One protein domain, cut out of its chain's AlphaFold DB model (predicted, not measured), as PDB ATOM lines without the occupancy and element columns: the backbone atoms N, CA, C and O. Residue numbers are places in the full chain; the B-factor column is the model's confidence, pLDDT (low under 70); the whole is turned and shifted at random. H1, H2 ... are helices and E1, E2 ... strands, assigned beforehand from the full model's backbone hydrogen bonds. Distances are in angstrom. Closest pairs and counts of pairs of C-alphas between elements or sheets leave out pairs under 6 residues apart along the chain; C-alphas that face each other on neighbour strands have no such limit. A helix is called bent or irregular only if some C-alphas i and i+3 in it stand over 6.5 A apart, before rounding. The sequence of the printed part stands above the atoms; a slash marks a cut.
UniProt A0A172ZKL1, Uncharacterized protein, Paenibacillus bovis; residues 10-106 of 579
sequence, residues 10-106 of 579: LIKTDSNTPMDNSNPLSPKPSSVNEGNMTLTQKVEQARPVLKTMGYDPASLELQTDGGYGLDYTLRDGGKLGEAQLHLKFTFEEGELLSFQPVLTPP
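AT A GLANCE: This is residues 10 to 106 of the 579 residues of an uncharacterized protein of Paenibacillus bovis (UniProt A0A172ZKL1). A twisted, only just so, four-stranded antiparallel sheet has one helix, H1, packed over one face, and a long loop, residues 15 to 32, on the side away from H1. The printed part has 97 residues, with one named helix and four named strands in the chain order H1, E1, E2, E3, E4; the strands E1, E2, E3 and E4 form a meander, each the antiparallel neighbour of the one before, and the class is mixed, helices and strands, with under half of the residues in named elements. It is compact, radius of gyration of the C-alphas 13.3 A, spanning 38 by 28 by 23 A.

IN THESE COORDINATES: E3, residues 83 to 92, is 28.3 A long; E4, 95 to 104, 25.1 A, ends at C-alpha 104 (90.373, 148.604, 159.415). E2 is 70 to 74, 13.4 A; E1, 60 to 62, 6.5 A. H1, 39 to 52, 20.5 A, begins at C-alpha 39 (88.589, 153.148, 137.656).

HOW THE PARTS SIT: N 86 and O 102 of hairpin E3 and E4 are 2.8 A apart, N 72 and O 87 of E2 and E3 3.1 A, N 61 and O 73 of E1 and E2 2.9 A. E4 bends by 54 degrees at residue 101. H1 is on the sheet; its closest C-alphas with E4, Gln 45 and Leu 96, are 6.6 A apart. H1 is only just irregular, C-alphas 45 and 48 being 6.7 A apart, with 8 of 10 O i to N i+4 pairs within hydrogen-bond range.

THE WHOLE: The C-alphas farthest apart, Asp 14 and Gly 81, are 39.3 A apart. The printed part has no cut; no link is long. pLDDT is under 70 at residues 12 to 33, 35 and 66.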
ATOM      1  N   LEU A  10      85.835 135.147 147.230       80.44
ATOM      2  CA  LEU A  10      87.029 135.129 146.394       80.44
ATOM      3  C   LEU A  10      86.796 134.040 145.345       80.44
ATOM      4  O   LEU A  10      86.520 132.894 145.704       80.44
ATOM      5  N   ILE A  11      86.858 134.398 144.068       77.06
ATOM      6  CA  ILE A  11      86.851 133.434 142.969       77.06
ATOM      7  C   ILE A  11      88.267 132.863 142.876       77.06
ATOM      8  O   ILE A  11      89.239 133.609 142.935       77.06
ATOM      9  N   LYS A  12      88.393 131.535 142.788       63.41
ATOM     10  CA  LYS A  12      89.692 130.888 142.581       63.41
ATOM     11  C   LYS A  12      89.944 130.777 141.081       63.41
ATOM     12  O   LYS A  12      89.220 130.059 140.397       63.41
ATOM     13  N   THR A  13      90.944 131.500 140.607       59.94
ATOM     14  CA  THR A  13      91.465 131.476 139.240       59.94
ATOM     15  C   THR A  13      92.592 130.444 139.110       59.94
ATOM     16  O   THR A  13      93.243 130.087 140.095       59.94
ATOM     17  N   ASP A  14      92.799 129.927 137.894       53.19
ATOM     18  CA  ASP A  14      93.886 128.982 137.573       53.19
ATOM     19  C   ASP A  14      95.218 129.698 137.240       53.19
ATOM     20  O   ASP A  14      96.211 129.059 136.895       53.19
ATOM     21  N   SER A  15      95.250 131.028 137.337       50.53
ATOM     22  CA  SER A  15      96.418 131.875 137.108       50.53
ATOM     23  C   SER A  15      97.393 131.823 138.301       50.53
ATOM     24  O   SER A  15      97.004 131.854 139.469       50.53
ATOM     25  N   ASN A  16      98.703 131.751 138.025       47.78
ATOM     26  CA  ASN A  16      99.761 131.631 139.050       47.78
ATOM     27  C   ASN A  16     100.086 132.963 139.765       47.78
ATOM     28  O   ASN A  16     101.219 133.189 140.197       47.78
ATOM     29  N   THR A  17      99.127 133.879 139.863       47.69
ATOM     30  CA  THR A  17      99.367 135.292 140.173       47.69
ATOM     31  C   THR A  17      99.227 135.585 141.672       47.69
ATOM     32  O   THR A  17      98.129 135.490 142.222       47.69
ATOM     33  N   PRO A  18     100.308 135.963 142.388       44.53
ATOM     34  CA  PRO A  18     100.226 136.175 143.829       44.53
ATOM     35  C   PRO A  18      99.456 137.453 144.179       44.53
ATOM     36  O   PRO A  18      99.795 138.546 143.706       44.53
ATOM     37  N   MET A  19      98.489 137.336 145.093       48.84
ATOM     38  CA  MET A  19      98.140 138.457 145.967       48.84
ATOM     39  C   MET A  19      99.272 138.682 146.976       48.84
ATOM     40  O   MET A  19      99.905 137.731 147.445       48.84
ATOM     41  N   ASP A  20      99.532 139.941 147.332       44.69
ATOM     42  CA  ASP A  20     100.434 140.260 148.436       44.69
ATOM     43  C   ASP A  20      99.683 140.071 149.763       44.69
ATOM     44  O   ASP A  20      98.990 140.961 150.267       44.69
ATOM     45  N   ASN A  21      99.838 138.866 150.312       46.75
ATOM     46  CA  ASN A  21      99.240 138.412 151.565       46.75
ATOM     47  C   ASN A  21     100.000 138.908 152.814       46.75
ATOM     48  O   ASN A  21      99.662 138.499 153.924       46.75
ATOM     49  N   SER A  22     101.022 139.769 152.674       39.44
ATOM     50  CA  SER A  22     101.891 140.195 153.790       39.44
ATOM     51  C   SER A  22     101.153 140.877 154.946       39.44
ATOM     52  O   SER A  22     101.670 140.930 156.063       39.44
ATOM     53  N   ASN A  23      99.932 141.360 154.704       42.12
ATOM     54  CA  ASN A  23      98.997 141.769 155.739       42.12
ATOM     55  C   ASN A  23      97.625 141.102 155.503       42.12
ATOM     56  O   ASN A  23      96.871 141.586 154.662       42.12
ATOM     57  N   PRO A  24      97.236 140.051 156.252       38.19
ATOM     58  CA  PRO A  24      95.934 139.398 156.076       38.19
ATOM     59  C   PRO A  24      94.735 140.300 156.432       38.19
ATOM     60  O   PRO A  24      93.620 140.035 155.995       38.19
ATOM     61  N   LEU A  25      94.947 141.403 157.164       35.03
ATOM     62  CA  LEU A  25      93.925 142.432 157.418       35.03
ATOM     63  C   LEU A  25      93.820 143.460 156.276       35.03
ATOM     64  O   LEU A  25      92.964 144.345 156.316       35.03
ATOM     65  N   SER A  26      94.716 143.424 155.289       40.19
ATOM     66  CA  SER A  26      94.715 144.284 154.099       40.19
ATOM     67  C   SER A  26      95.604 143.679 153.002       40.19
ATOM     68  O   SER A  26      96.678 144.229 152.734       40.19
ATOM     69  N   PRO A  27      95.176 142.565 152.372       46.12
ATOM     70  CA  PRO A  27      95.892 141.992 151.240       46.12
ATOM     71  C   PRO A  27      95.987 143.032 150.123       46.12
ATOM     72  O   PRO A  27      95.012 143.733 149.827       46.12
ATOM     73  N   LYS A  28      97.170 143.172 149.525       44.41
ATOM     74  CA  LYS A  28      97.406 144.145 148.455       44.41
ATOM     75  C   LYS A  28      97.283 143.459 147.088       44.41
ATOM     76  O   LYS A  28      97.961 142.453 146.854       44.41
ATOM     77  N   PRO A  29      96.465 143.989 146.161       49.44
ATOM     78  CA  PRO A  29      96.492 143.548 144.775       49.44
ATOM     79  C   PRO A  29      97.761 144.058 144.076       49.44
ATOM     80  O   PRO A  29      98.297 145.114 144.426       49.44
ATOM     81  N   SER A  30      98.243 143.310 143.083       50.84
ATOM     82  CA  SER A  30      99.431 143.632 142.286       50.84
ATOM     83  C   SER A  30      99.050 144.072 140.862       50.84
ATOM     84  O   SER A  30      98.100 143.570 140.264       50.84
ATOM     85  N   SER A  31      99.788 145.047 140.314       45.97
ATOM     86  CA  SER A  31      99.431 145.801 139.094       45.97
ATOM     87  C   SER A  31      99.193 144.956 137.857       45.97
ATOM     88  O   SER A  31      98.337 145.274 137.037       45.97
ATOM     89  N   VAL A  32     100.034 143.939 137.690       48.31
ATOM     90  CA  VAL A  32     100.142 143.164 136.450       48.31
ATOM     91  C   VAL A  32      98.875 142.333 136.218       48.31
ATOM     92  O   VAL A  32      98.576 141.972 135.085       48.31
ATOM     93  N   ASN A  33      98.101 142.101 137.279       61.38
ATOM     94  CA  ASN A  33      96.995 141.160 137.291       61.38
ATOM     95  C   ASN A  33      95.684 141.815 136.835       61.38
ATOM     96  O   ASN A  33      94.869 141.148 136.220       61.38
ATOM     97  N   GLU A  34      95.455 143.111 137.078       71.56
ATOM     98  CA  GLU A  34      94.132 143.745 136.887       71.56
ATOM     99  C   GLU A  34      93.780 144.104 135.424       71.56
ATOM    100  O   GLU A  34      92.855 144.878 135.185       71.56
ATOM    101  N   GLY A  35      94.525 143.612 134.428       68.44
ATOM    102  CA  GLY A  35      94.179 143.776 133.006       68.44
ATOM    103  C   GLY A  35      94.105 145.227 132.495       68.44
ATOM    104  O   GLY A  35      93.390 145.497 131.532       68.44
ATOM    105  N   ASN A  36      94.813 146.175 133.126       77.31
ATOM    106  CA  ASN A  36      94.742 147.620 132.839       77.31
ATOM    107  C   ASN A  36      93.322 148.233 132.946       77.31
ATOM    108  O   ASN A  36      93.006 149.199 132.246       77.31
ATOM    109  N   MET A  37      92.461 147.709 133.826       82.56
ATOM    110  CA  MET A  37      91.130 148.281 134.064       82.56
ATOM    111  C   MET A  37      91.180 149.744 134.517       82.56
ATOM    112  O   MET A  37      91.835 150.099 135.499       82.56
ATOM    113  N   THR A  38      90.377 150.584 133.866       87.94
ATOM    114  CA  THR A  38      90.095 151.944 134.340       87.94
ATOM    115  C   THR A  38      89.264 151.922 135.625       87.94
ATOM    116  O   THR A  38      88.467 151.011 135.857       87.94
ATOM    117  N   LEU A  39      89.384 152.979 136.436       87.62
ATOM    118  CA  LEU A  39      88.589 153.148 137.656       87.62
ATOM    119  C   LEU A  39      87.077 153.022 137.382       87.62
ATOM    120  O   LEU A  39      86.367 152.364 138.137       87.62
ATOM    121  N   THR A  40      86.596 153.574 136.264       89.38
ATOM    122  CA  THR A  40      85.192 153.475 135.836       89.38
ATOM    123  C   THR A  40      84.750 152.027 135.626       89.38
ATOM    124  O   THR A  40      83.731 151.628 136.186       89.38
ATOM    125  N   GLN A  41      85.528 151.217 134.898       89.19
ATOM    126  CA  GLN A  41      85.204 149.803 134.648       89.19
ATOM    127  C   GLN A  41      85.135 148.998 135.951       89.19
ATOM    128  O   GLN A  41      84.207 148.213 136.147       89.19
ATOM    129  N   LYS A  42      86.071 149.239 136.880       89.81
ATOM    130  CA  LYS A  42      86.047 148.621 138.214       89.81
ATOM    131  C   LYS A  42      84.758 148.978 138.967       89.81
ATOM    132  O   LYS A  42      84.092 148.101 139.515       89.81
ATOM    133  N   VAL A  43      84.387 150.264 138.982       91.12
ATOM    134  CA  VAL A  43      83.187 150.776 139.675       91.12
ATOM    135  C   VAL A  43      81.903 150.199 139.067       91.12
ATOM    136  O   VAL A  43      80.958 149.886 139.796       91.12
ATOM    137  N   GLU A  44      81.850 150.034 137.745       91.31
ATOM    138  CA  GLU A  44      80.722 149.409 137.047       91.31
ATOM    139  C   GLU A  44      80.550 147.934 137.428       91.31
ATOM    140  O   GLU A  44      79.429 147.529 137.747       91.31
ATOM    141  N   GLN A  45      81.638 147.157 137.491       90.75
ATOM    142  CA  GLN A  45      81.599 145.750 137.911       90.75
ATOM    143  C   GLN A  45      81.297 145.565 139.412       90.75
ATOM    144  O   GLN A  45      80.585 144.632 139.785       90.75
ATOM    145  N   ALA A  46      81.764 146.464 140.285       90.62
ATOM    146  CA  ALA A  46      81.504 146.388 141.729       90.62
ATOM    147  C   ALA A  46      80.051 146.746 142.113       90.62
ATOM    148  O   ALA A  46      79.495 146.197 143.070       90.62
ATOM    149  N   ARG A  47      79.395 147.641 141.360       90.94
ATOM    150  CA  ARG A  47      78.025 148.126 141.626       90.94
ATOM    151  C   ARG A  47      76.957 147.026 141.812       90.94
ATOM    152  O   ARG A  47      76.200 147.133 142.783       90.94
ATOM    153  N   PRO A  48      76.821 146.000 140.943       90.50
ATOM    154  CA  PRO A  48      75.843 144.928 141.151       90.50
ATOM    155  C   PRO A  48      76.137 144.097 142.406       90.50
ATOM    156  O   PRO A  48      75.199 143.693 143.098       90.50
ATOM    157  N   VAL A  49      77.413 143.891 142.747       90.94
ATOM    158  CA  VAL A  49      77.814 143.166 143.961       90.94
ATOM    159  C   VAL A  49      77.450 143.953 145.214       90.94
ATOM    160  O   VAL A  49      76.776 143.397 146.077       90.94
ATOM    161  N   LEU A  50      77.773 145.251 145.284       90.19
ATOM    162  CA  LEU A  50      77.372 146.127 146.398       90.19
ATOM    163  C   LEU A  50      75.869 146.027 146.686       90.19
ATOM    164  O   LEU A  50      75.468 145.742 147.814       90.19
ATOM    165  N   LYS A  51      75.043 146.162 145.639       89.25
ATOM    166  CA  LYS A  51      73.581 146.078 145.748       89.25
ATOM    167  C   LYS A  51      73.102 144.696 146.210       89.25
ATOM    168  O   LYS A  51      72.166 144.610 147.001       89.25
ATOM    169  N   THR A  52      73.741 143.625 145.740       88.56
ATOM    170  CA  THR A  52      73.424 142.235 146.127       88.56
ATOM    171  C   THR A  52      73.791 141.955 147.586       88.56
ATOM    172  O   THR A  52      73.054 141.267 148.289       88.56
ATOM    173  N   MET A  53      74.889 142.544 148.061       87.75
ATOM    174  CA  MET A  53      75.375 142.454 149.442       87.75
ATOM    175  C   MET A  53      74.638 143.405 150.407       87.75
ATOM    176  O   MET A  53      74.893 143.378 151.609       87.75
ATOM    177  N   GLY A  54      73.692 144.211 149.908       88.25
ATOM    178  CA  GLY A  54      72.839 145.091 150.713       88.25
ATOM    179  C   GLY A  54      73.397 146.493 150.976       88.25
ATOM    180  O   GLY A  54      72.836 147.208 151.804       88.25
ATOM    181  N   TYR A  55      74.460 146.903 150.280       88.50
ATOM    182  CA  TYR A  55      75.020 148.254 150.359       88.50
ATOM    183  C   TYR A  55      74.406 149.163 149.288       88.50
ATOM    184  O   TYR A  55      74.284 148.774 148.124       88.50
ATOM    185  N   ASP A  56      74.050 150.391 149.669       89.06
ATOM    186  CA  ASP A  56      73.633 151.438 148.733       89.06
ATOM    187  C   ASP A  56      74.869 152.184 148.199       89.06
ATOM    188  O   ASP A  56      75.554 152.841 148.980       89.06
ATOM    189  N   PRO A  57      75.172 152.153 146.887       85.88
ATOM    190  CA  PRO A  57      76.298 152.896 146.327       85.88
ATOM    191  C   PRO A  57      76.261 154.413 146.576       85.88
ATOM    192  O   PRO A  57      77.305 155.052 146.476       85.88
ATOM    193  N   ALA A  58      75.099 155.007 146.880       86.75
ATOM    194  CA  ALA A  58      74.995 156.428 147.214       86.75
ATOM    195  C   ALA A  58      75.507 156.760 148.631       86.75
ATOM    196  O   ALA A  58      75.986 157.873 148.854       86.75
ATOM    197  N   SER A  59      75.462 155.807 149.570       88.44
ATOM    198  CA  SER A  59      75.980 155.985 150.936       88.44
ATOM    199  C   SER A  59      77.486 155.731 151.056       88.44
ATOM    200  O   SER A  59      78.049 155.873 152.143       88.44
ATOM    201  N   LEU A  60      78.152 155.383 149.952       91.25
ATOM    202  CA  LEU A  60      79.571 155.047 149.918       91.25
ATOM    203  C   LEU A  60      80.449 156.212 149.451       91.25
ATOM    204  O   LEU A  60      80.056 157.062 148.642       91.25
ATOM    205  N   GLU A  61      81.675 156.221 149.952       91.12
ATOM    206  CA  GLU A  61      82.763 157.092 149.535       91.12
ATOM    207  C   GLU A  61      83.905 156.226 149.000       91.12
ATOM    208  O   GLU A  61      84.355 155.294 149.662       91.12
ATOM    209  N   LEU A  62      84.337 156.504 147.771       90.88
ATOM    210  CA  LEU A  62      85.433 155.789 147.127       90.88
ATOM    211  C   LEU A  62      86.766 156.350 147.636       90.88
ATOM    212  O   LEU A  62      87.047 157.526 147.428       90.88
ATOM    213  N   GLN A  63      87.582 155.503 148.258       89.25
ATOM    214  CA  GLN A  63      88.908 155.863 148.775       89.25
ATOM    215  C   GLN A  63      90.029 155.626 147.745       89.25
ATOM    216  O   GLN A  63      91.130 156.155 147.886       89.25
ATOM    217  N   THR A  64      89.776 154.827 146.702       84.75
ATOM    218  CA  THR A  64      90.762 154.521 145.654       84.75
ATOM    219  C   THR A  64      90.802 155.597 144.570       84.75
ATOM    220  O   THR A  64      89.901 155.673 143.735       84.75
ATOM    221  N   ASP A  65      91.899 156.353 144.512       75.06
ATOM    222  CA  ASP A  65      92.220 157.258 143.401       75.06
ATOM    223  C   ASP A  65      93.203 156.584 142.424       75.06
ATOM    224  O   ASP A  65      94.416 156.581 142.626       75.06
ATOM    225  N   GLY A  66      92.669 155.896 141.410       66.38
ATOM    226  CA  GLY A  66      93.451 155.299 140.312       66.38
ATOM    227  C   GLY A  66      94.364 154.105 140.655       66.38
ATOM    228  O   GLY A  66      95.027 153.586 139.761       66.38
ATOM    229  N   GLY A  67      94.403 153.661 141.915       70.25
ATOM    230  CA  GLY A  67      95.211 152.522 142.377       70.25
ATOM    231  C   GLY A  67      94.617 151.132 142.094       70.25
ATOM    232  O   GLY A  67      93.625 150.979 141.373       70.25
ATOM    233  N   TYR A  68      95.233 150.105 142.690       76.00
ATOM    234  CA  TYR A  68      94.778 148.713 142.584       76.00
ATOM    235  C   TYR A  68      93.532 148.442 143.431       76.00
ATOM    236  O   TYR A  68      93.343 149.045 144.489       76.00
ATOM    237  N   GLY A  69      92.694 147.517 142.967       84.69
ATOM    238  CA  GLY A  69      91.411 147.183 143.571       84.69
ATOM    239  C   GLY A  69      90.389 148.319 143.498       84.69
ATOM    240  O   GLY A  69      90.514 149.249 142.695       84.69
ATOM    241  N   LEU A  70      89.380 148.223 144.362       89.12
ATOM    242  CA  LEU A  70      88.585 149.344 144.864       89.12
ATOM    243  C   LEU A  70      88.447 149.212 146.378       89.12
ATOM    244  O   LEU A  70      88.309 148.106 146.896       89.12
ATOM    245  N   ASP A  71      88.399 150.343 147.064       90.06
ATOM    246  CA  ASP A  71      88.105 150.450 148.485       90.06
ATOM    247  C   ASP A  71      87.028 151.523 148.684       90.06
ATOM    248  O   ASP A  71      87.211 152.678 148.283       90.06
ATOM    249  N   TYR A  72      85.895 151.138 149.273       91.75
ATOM    250  CA  TYR A  72      84.851 152.073 149.687       91.75
ATOM    251  C   TYR A  72      84.685 152.091 151.201       91.75
ATOM    252  O   TYR A  72      84.539 151.045 151.830       91.75
ATOM    253  N   THR A  73      84.545 153.281 151.771       92.12
ATOM    254  CA  THR A  73      84.004 153.477 153.118       92.12
ATOM    255  C   THR A  73      82.529 153.870 153.042       92.12
ATOM    256  O   THR A  73      82.019 154.253 151.989       92.12
ATOM    257  N   LEU A  74      81.818 153.779 154.166       88.69
ATOM    258  CA  LEU A  74      80.499 154.398 154.306       88.69
ATOM    259  C   LEU A  74      80.691 155.870 154.695       88.69
ATOM    260  O   LEU A  74      81.454 156.156 155.617       88.69
ATOM    261  N   ARG A  75      79.973 156.783 154.026       83.12
ATOM    262  CA  ARG A  75      79.923 158.220 154.363       83.12
ATOM    263  C   ARG A  75      79.352 158.430 155.762       83.12
ATOM    264  O   ARG A  75      79.926 159.143 156.577       83.12
ATOM    265  N   ASP A  76      78.237 157.749 156.023       79.88
ATOM    266  CA  ASP A  76      77.497 157.798 157.276       79.88
ATOM    267  C   ASP A  76      77.504 156.413 157.935       79.88
ATOM    268  O   ASP A  76      77.028 155.421 157.375       79.88
ATOM    269  N   GLY A  77      78.042 156.334 159.154       76.44
ATOM    270  CA  GLY A  77      78.150 155.084 159.905       76.44
ATOM    271  C   GLY A  77      79.328 154.205 159.471       76.44
ATOM    272  O   GLY A  77      80.414 154.690 159.167       76.44
ATOM    273  N   GLY A  78      79.152 152.882 159.545       80.81
ATOM    274  CA  GLY A  78      80.217 151.918 159.239       80.81
ATOM    275  C   GLY A  78      81.392 151.899 160.228       80.81
ATOM    276  O   GLY A  78      82.392 151.256 159.940       80.81
ATOM    277  N   LYS A  79      81.302 152.567 161.383       88.69
ATOM    278  CA  LYS A  79      82.344 152.540 162.423       88.69
ATOM    279  C   LYS A  79      82.017 151.551 163.539       88.69
ATOM    280  O   LYS A  79      80.873 151.477 163.986       88.69
ATOM    281  N   LEU A  80      83.038 150.849 164.027       87.62
ATOM    282  CA  LEU A  80      82.999 150.054 165.255       87.62
ATOM    283  C   LEU A  80      84.085 150.581 166.202       87.62
ATOM    284  O   LEU A  80      85.261 150.244 166.074       87.62
ATOM    285  N   GLY A  81      83.694 151.470 167.119       89.38
ATOM    286  CA  GLY A  81      84.655 152.304 167.844       89.38
ATOM    287  C   GLY A  81      85.388 153.237 166.873       89.38
ATOM    288  O   GLY A  81      84.749 153.932 166.085       89.38
ATOM    289  N   GLU A  82      86.720 153.226 166.906       89.12
ATOM    290  CA  GLU A  82      87.564 153.960 165.947       89.12
ATOM    291  C   GLU A  82      87.848 153.180 164.649       89.12
ATOM    292  O   GLU A  82      88.367 153.762 163.697       89.12
ATOM    293  N   ALA A  83      87.519 151.884 164.580       90.69
ATOM    294  CA  ALA A  83      87.719 151.093 163.369       90.69
ATOM    295  C   ALA A  83      86.666 151.441 162.306       90.69
ATOM    296  O   ALA A  83      85.470 151.511 162.603       90.69
ATOM    297  N   GLN A  84      87.108 151.624 161.064       90.88
ATOM    298  CA  GLN A  84      86.264 151.963 159.919       90.88
ATOM    299  C   GLN A  84      85.975 150.708 159.088       90.88
ATOM    300  O   GLN A  84      86.868 149.897 158.849       90.88
ATOM    301  N   LEU A  85      84.737 150.540 158.623       91.38
ATOM    302  CA  LEU A  85      84.383 149.516 157.644       91.38
ATOM    303  C   LEU A  85      84.802 149.975 156.246       91.38
ATOM    304  O   LEU A  85      84.346 151.018 155.769       91.38
ATOM    305  N   HIS A  86      85.628 149.146 155.621       91.31
ATOM    306  CA  HIS A  86      86.072 149.208 154.237       91.31
ATOM    307  C   HIS A  86      85.428 148.071 153.442       91.31
ATOM    308  O   HIS A  86      85.330 146.941 153.922       91.31
ATOM    309  N   LEU A  87      85.001 148.352 152.218       91.50
ATOM    310  CA  LEU A  87      84.441 147.393 151.273       91.50
ATOM    311  C   LEU A  87      85.445 147.230 150.136       91.50
ATOM    312  O   LEU A  87      85.494 148.056 149.222       91.50
ATOM    313  N   LYS A  88      86.280 146.195 150.237       90.50
ATOM    314  CA  LYS A  88      87.412 145.976 149.339       90.50
ATOM    315  C   LYS A  88      87.028 145.041 148.199       90.50
ATOM    316  O   LYS A  88      86.391 144.011 148.416       90.50
ATOM    317  N   PHE A  89      87.441 145.408 146.993       89.19
ATOM    318  CA  PHE A  89      87.295 144.626 145.770       89.19
ATOM    319  C   PHE A  89      88.669 144.433 145.137       89.19
ATOM    320  O   PHE A  89      89.465 145.373 145.090       89.19
ATOM    321  N   THR A  90      88.931 143.242 144.605       86.44
ATOM    322  CA  THR A  90      90.129 142.958 143.799       86.44
ATOM    323  C   THR A  90      89.720 142.489 142.413       86.44
ATOM    324  O   THR A  90      88.674 141.853 142.265       86.44
ATOM    325  N   PHE A  91      90.557 142.757 141.417       84.62
ATOM    326  CA  PHE A  91      90.308 142.398 140.024       84.62
ATOM    327  C   PHE A  91      91.451 141.538 139.480       84.62
ATOM    328  O   PHE A  91      92.574 141.609 139.978       84.62
ATOM    329  N   GLU A  92      91.166 140.726 138.469       80.56
ATOM    330  CA  GLU A  92      92.155 139.939 137.731       80.56
ATOM    331  C   GLU A  92      91.691 139.757 136.279       80.56
ATOM    332  O   GLU A  92      90.504 139.600 136.018       80.56
ATOM    333  N   GLU A  93      92.618 139.882 135.330       81.31
ATOM    334  CA  GLU A  93      92.433 139.787 133.873       81.31
ATOM    335  C   GLU A  93      91.295 140.647 133.277       81.31
ATOM    336  O   GLU A  93      90.849 140.432 132.153       81.31
ATOM    337  N   GLY A  94      90.876 141.696 133.992       84.56
ATOM    338  CA  GLY A  94      89.777 142.580 133.589       84.56
ATOM    339  C   GLY A  94      88.423 142.257 134.233       84.56
ATOM    340  O   GLY A  94      87.447 142.965 133.971       84.56
ATOM    341  N   GLU A  95      88.355 141.232 135.083       85.62
ATOM    342  CA  GLU A  95      87.150 140.786 135.785       85.62
ATOM    343  C   GLU A  95      87.254 140.944 137.310       85.62
ATOM    344  O   GLU A  95      88.333 141.076 137.894       85.62
ATOM    345  N   LEU A  96      86.099 140.948 137.976       84.69
ATOM    346  CA  LEU A  96      86.001 141.053 139.425       84.69
ATOM    347  C   LEU A  96      86.337 139.715 140.096       84.69
ATOM    348  O   LEU A  96      85.568 138.762 140.006       84.69
ATOM    349  N   LEU A  97      87.436 139.685 140.850       84.25
ATOM    350  CA  LEU A  97      87.962 138.485 141.500       84.25
ATOM    351  C   LEU A  97      87.414 138.286 142.925       84.25
ATOM    352  O   LEU A  97      87.122 137.158 143.329       84.25
ATOM    353  N   SER A  98      87.279 139.356 143.718       85.38
ATOM    354  CA  SER A  98      86.846 139.239 145.120       85.38
ATOM    355  C   SER A  98      86.053 140.436 145.642       85.38
ATOM    356  O   SER A  98      86.177 141.555 145.143       85.38
ATOM    357  N   PHE A  99      85.269 140.190 146.692       87.62
ATOM    358  CA  PHE A  99      84.626 141.208 147.522       87.62
ATOM    359  C   PHE A  99      84.779 140.838 148.998       87.62
ATOM    360  O   PHE A  99      84.377 139.743 149.404       87.62
ATOM    361  N   GLN A 100      85.321 141.751 149.804       88.62
ATOM    362  CA  GLN A 100      85.572 141.538 151.230       88.62
ATOM    363  C   GLN A 100      85.254 142.804 152.057       88.62
ATOM    364  O   GLN A 100      85.929 143.825 151.902       88.62
ATOM    365  N   PRO A 101      84.256 142.765 152.963       88.38
ATOM    366  CA  PRO A 101      84.078 143.786 153.988       88.38
ATOM    367  C   PRO A 101      85.105 143.586 155.112       88.38
ATOM    368  O   PRO A 101      85.169 142.521 155.727       88.38
ATOM    369  N   VAL A 102      85.899 144.616 155.401       87.50
ATOM    370  CA  VAL A 102      87.011 144.586 156.362       87.50
ATOM    371  C   VAL A 102      86.893 145.761 157.330       87.50
ATOM    372  O   VAL A 102      86.758 146.905 156.907       87.50
ATOM    373  N   LEU A 103      86.983 145.503 158.636       89.19
ATOM    374  CA  LEU A 103      87.128 146.561 159.640       89.19
ATOM    375  C   LEU A 103      88.611 146.918 159.787       89.19
ATOM    376  O   LEU A 103      89.391 146.141 160.333       89.19
ATOM    377  N   THR A 104      89.004 148.091 159.296       88.38
ATOM    378  CA  THR A 104      90.373 148.604 159.415       88.38
ATOM    379  C   THR A 104      90.501 149.438 160.698       88.38
ATOM    380  O   THR A 104      89.780 150.428 160.849       88.38
ATOM    381  N   PRO A 105      91.381 149.060 161.647       90.00
ATOM    382  CA  PRO A 105      91.638 149.856 162.845       90.00
ATOM    383  C   PRO A 105      92.411 151.146 162.505       90.00
ATOM    384  O   PRO A 105      93.063 151.218 161.459       90.00
ATOM    385  N   PRO A 106      92.389 152.168 163.381       90.50
ATOM    386  CA  PRO A 106      93.125 153.410 163.154       90.50
ATOM    387  C   PRO A 106      94.637 153.161 163.053       90.50
ATOM    388  O   PRO A 106      95.194 152.297 163.733       90.50
TER     389      PRO A 106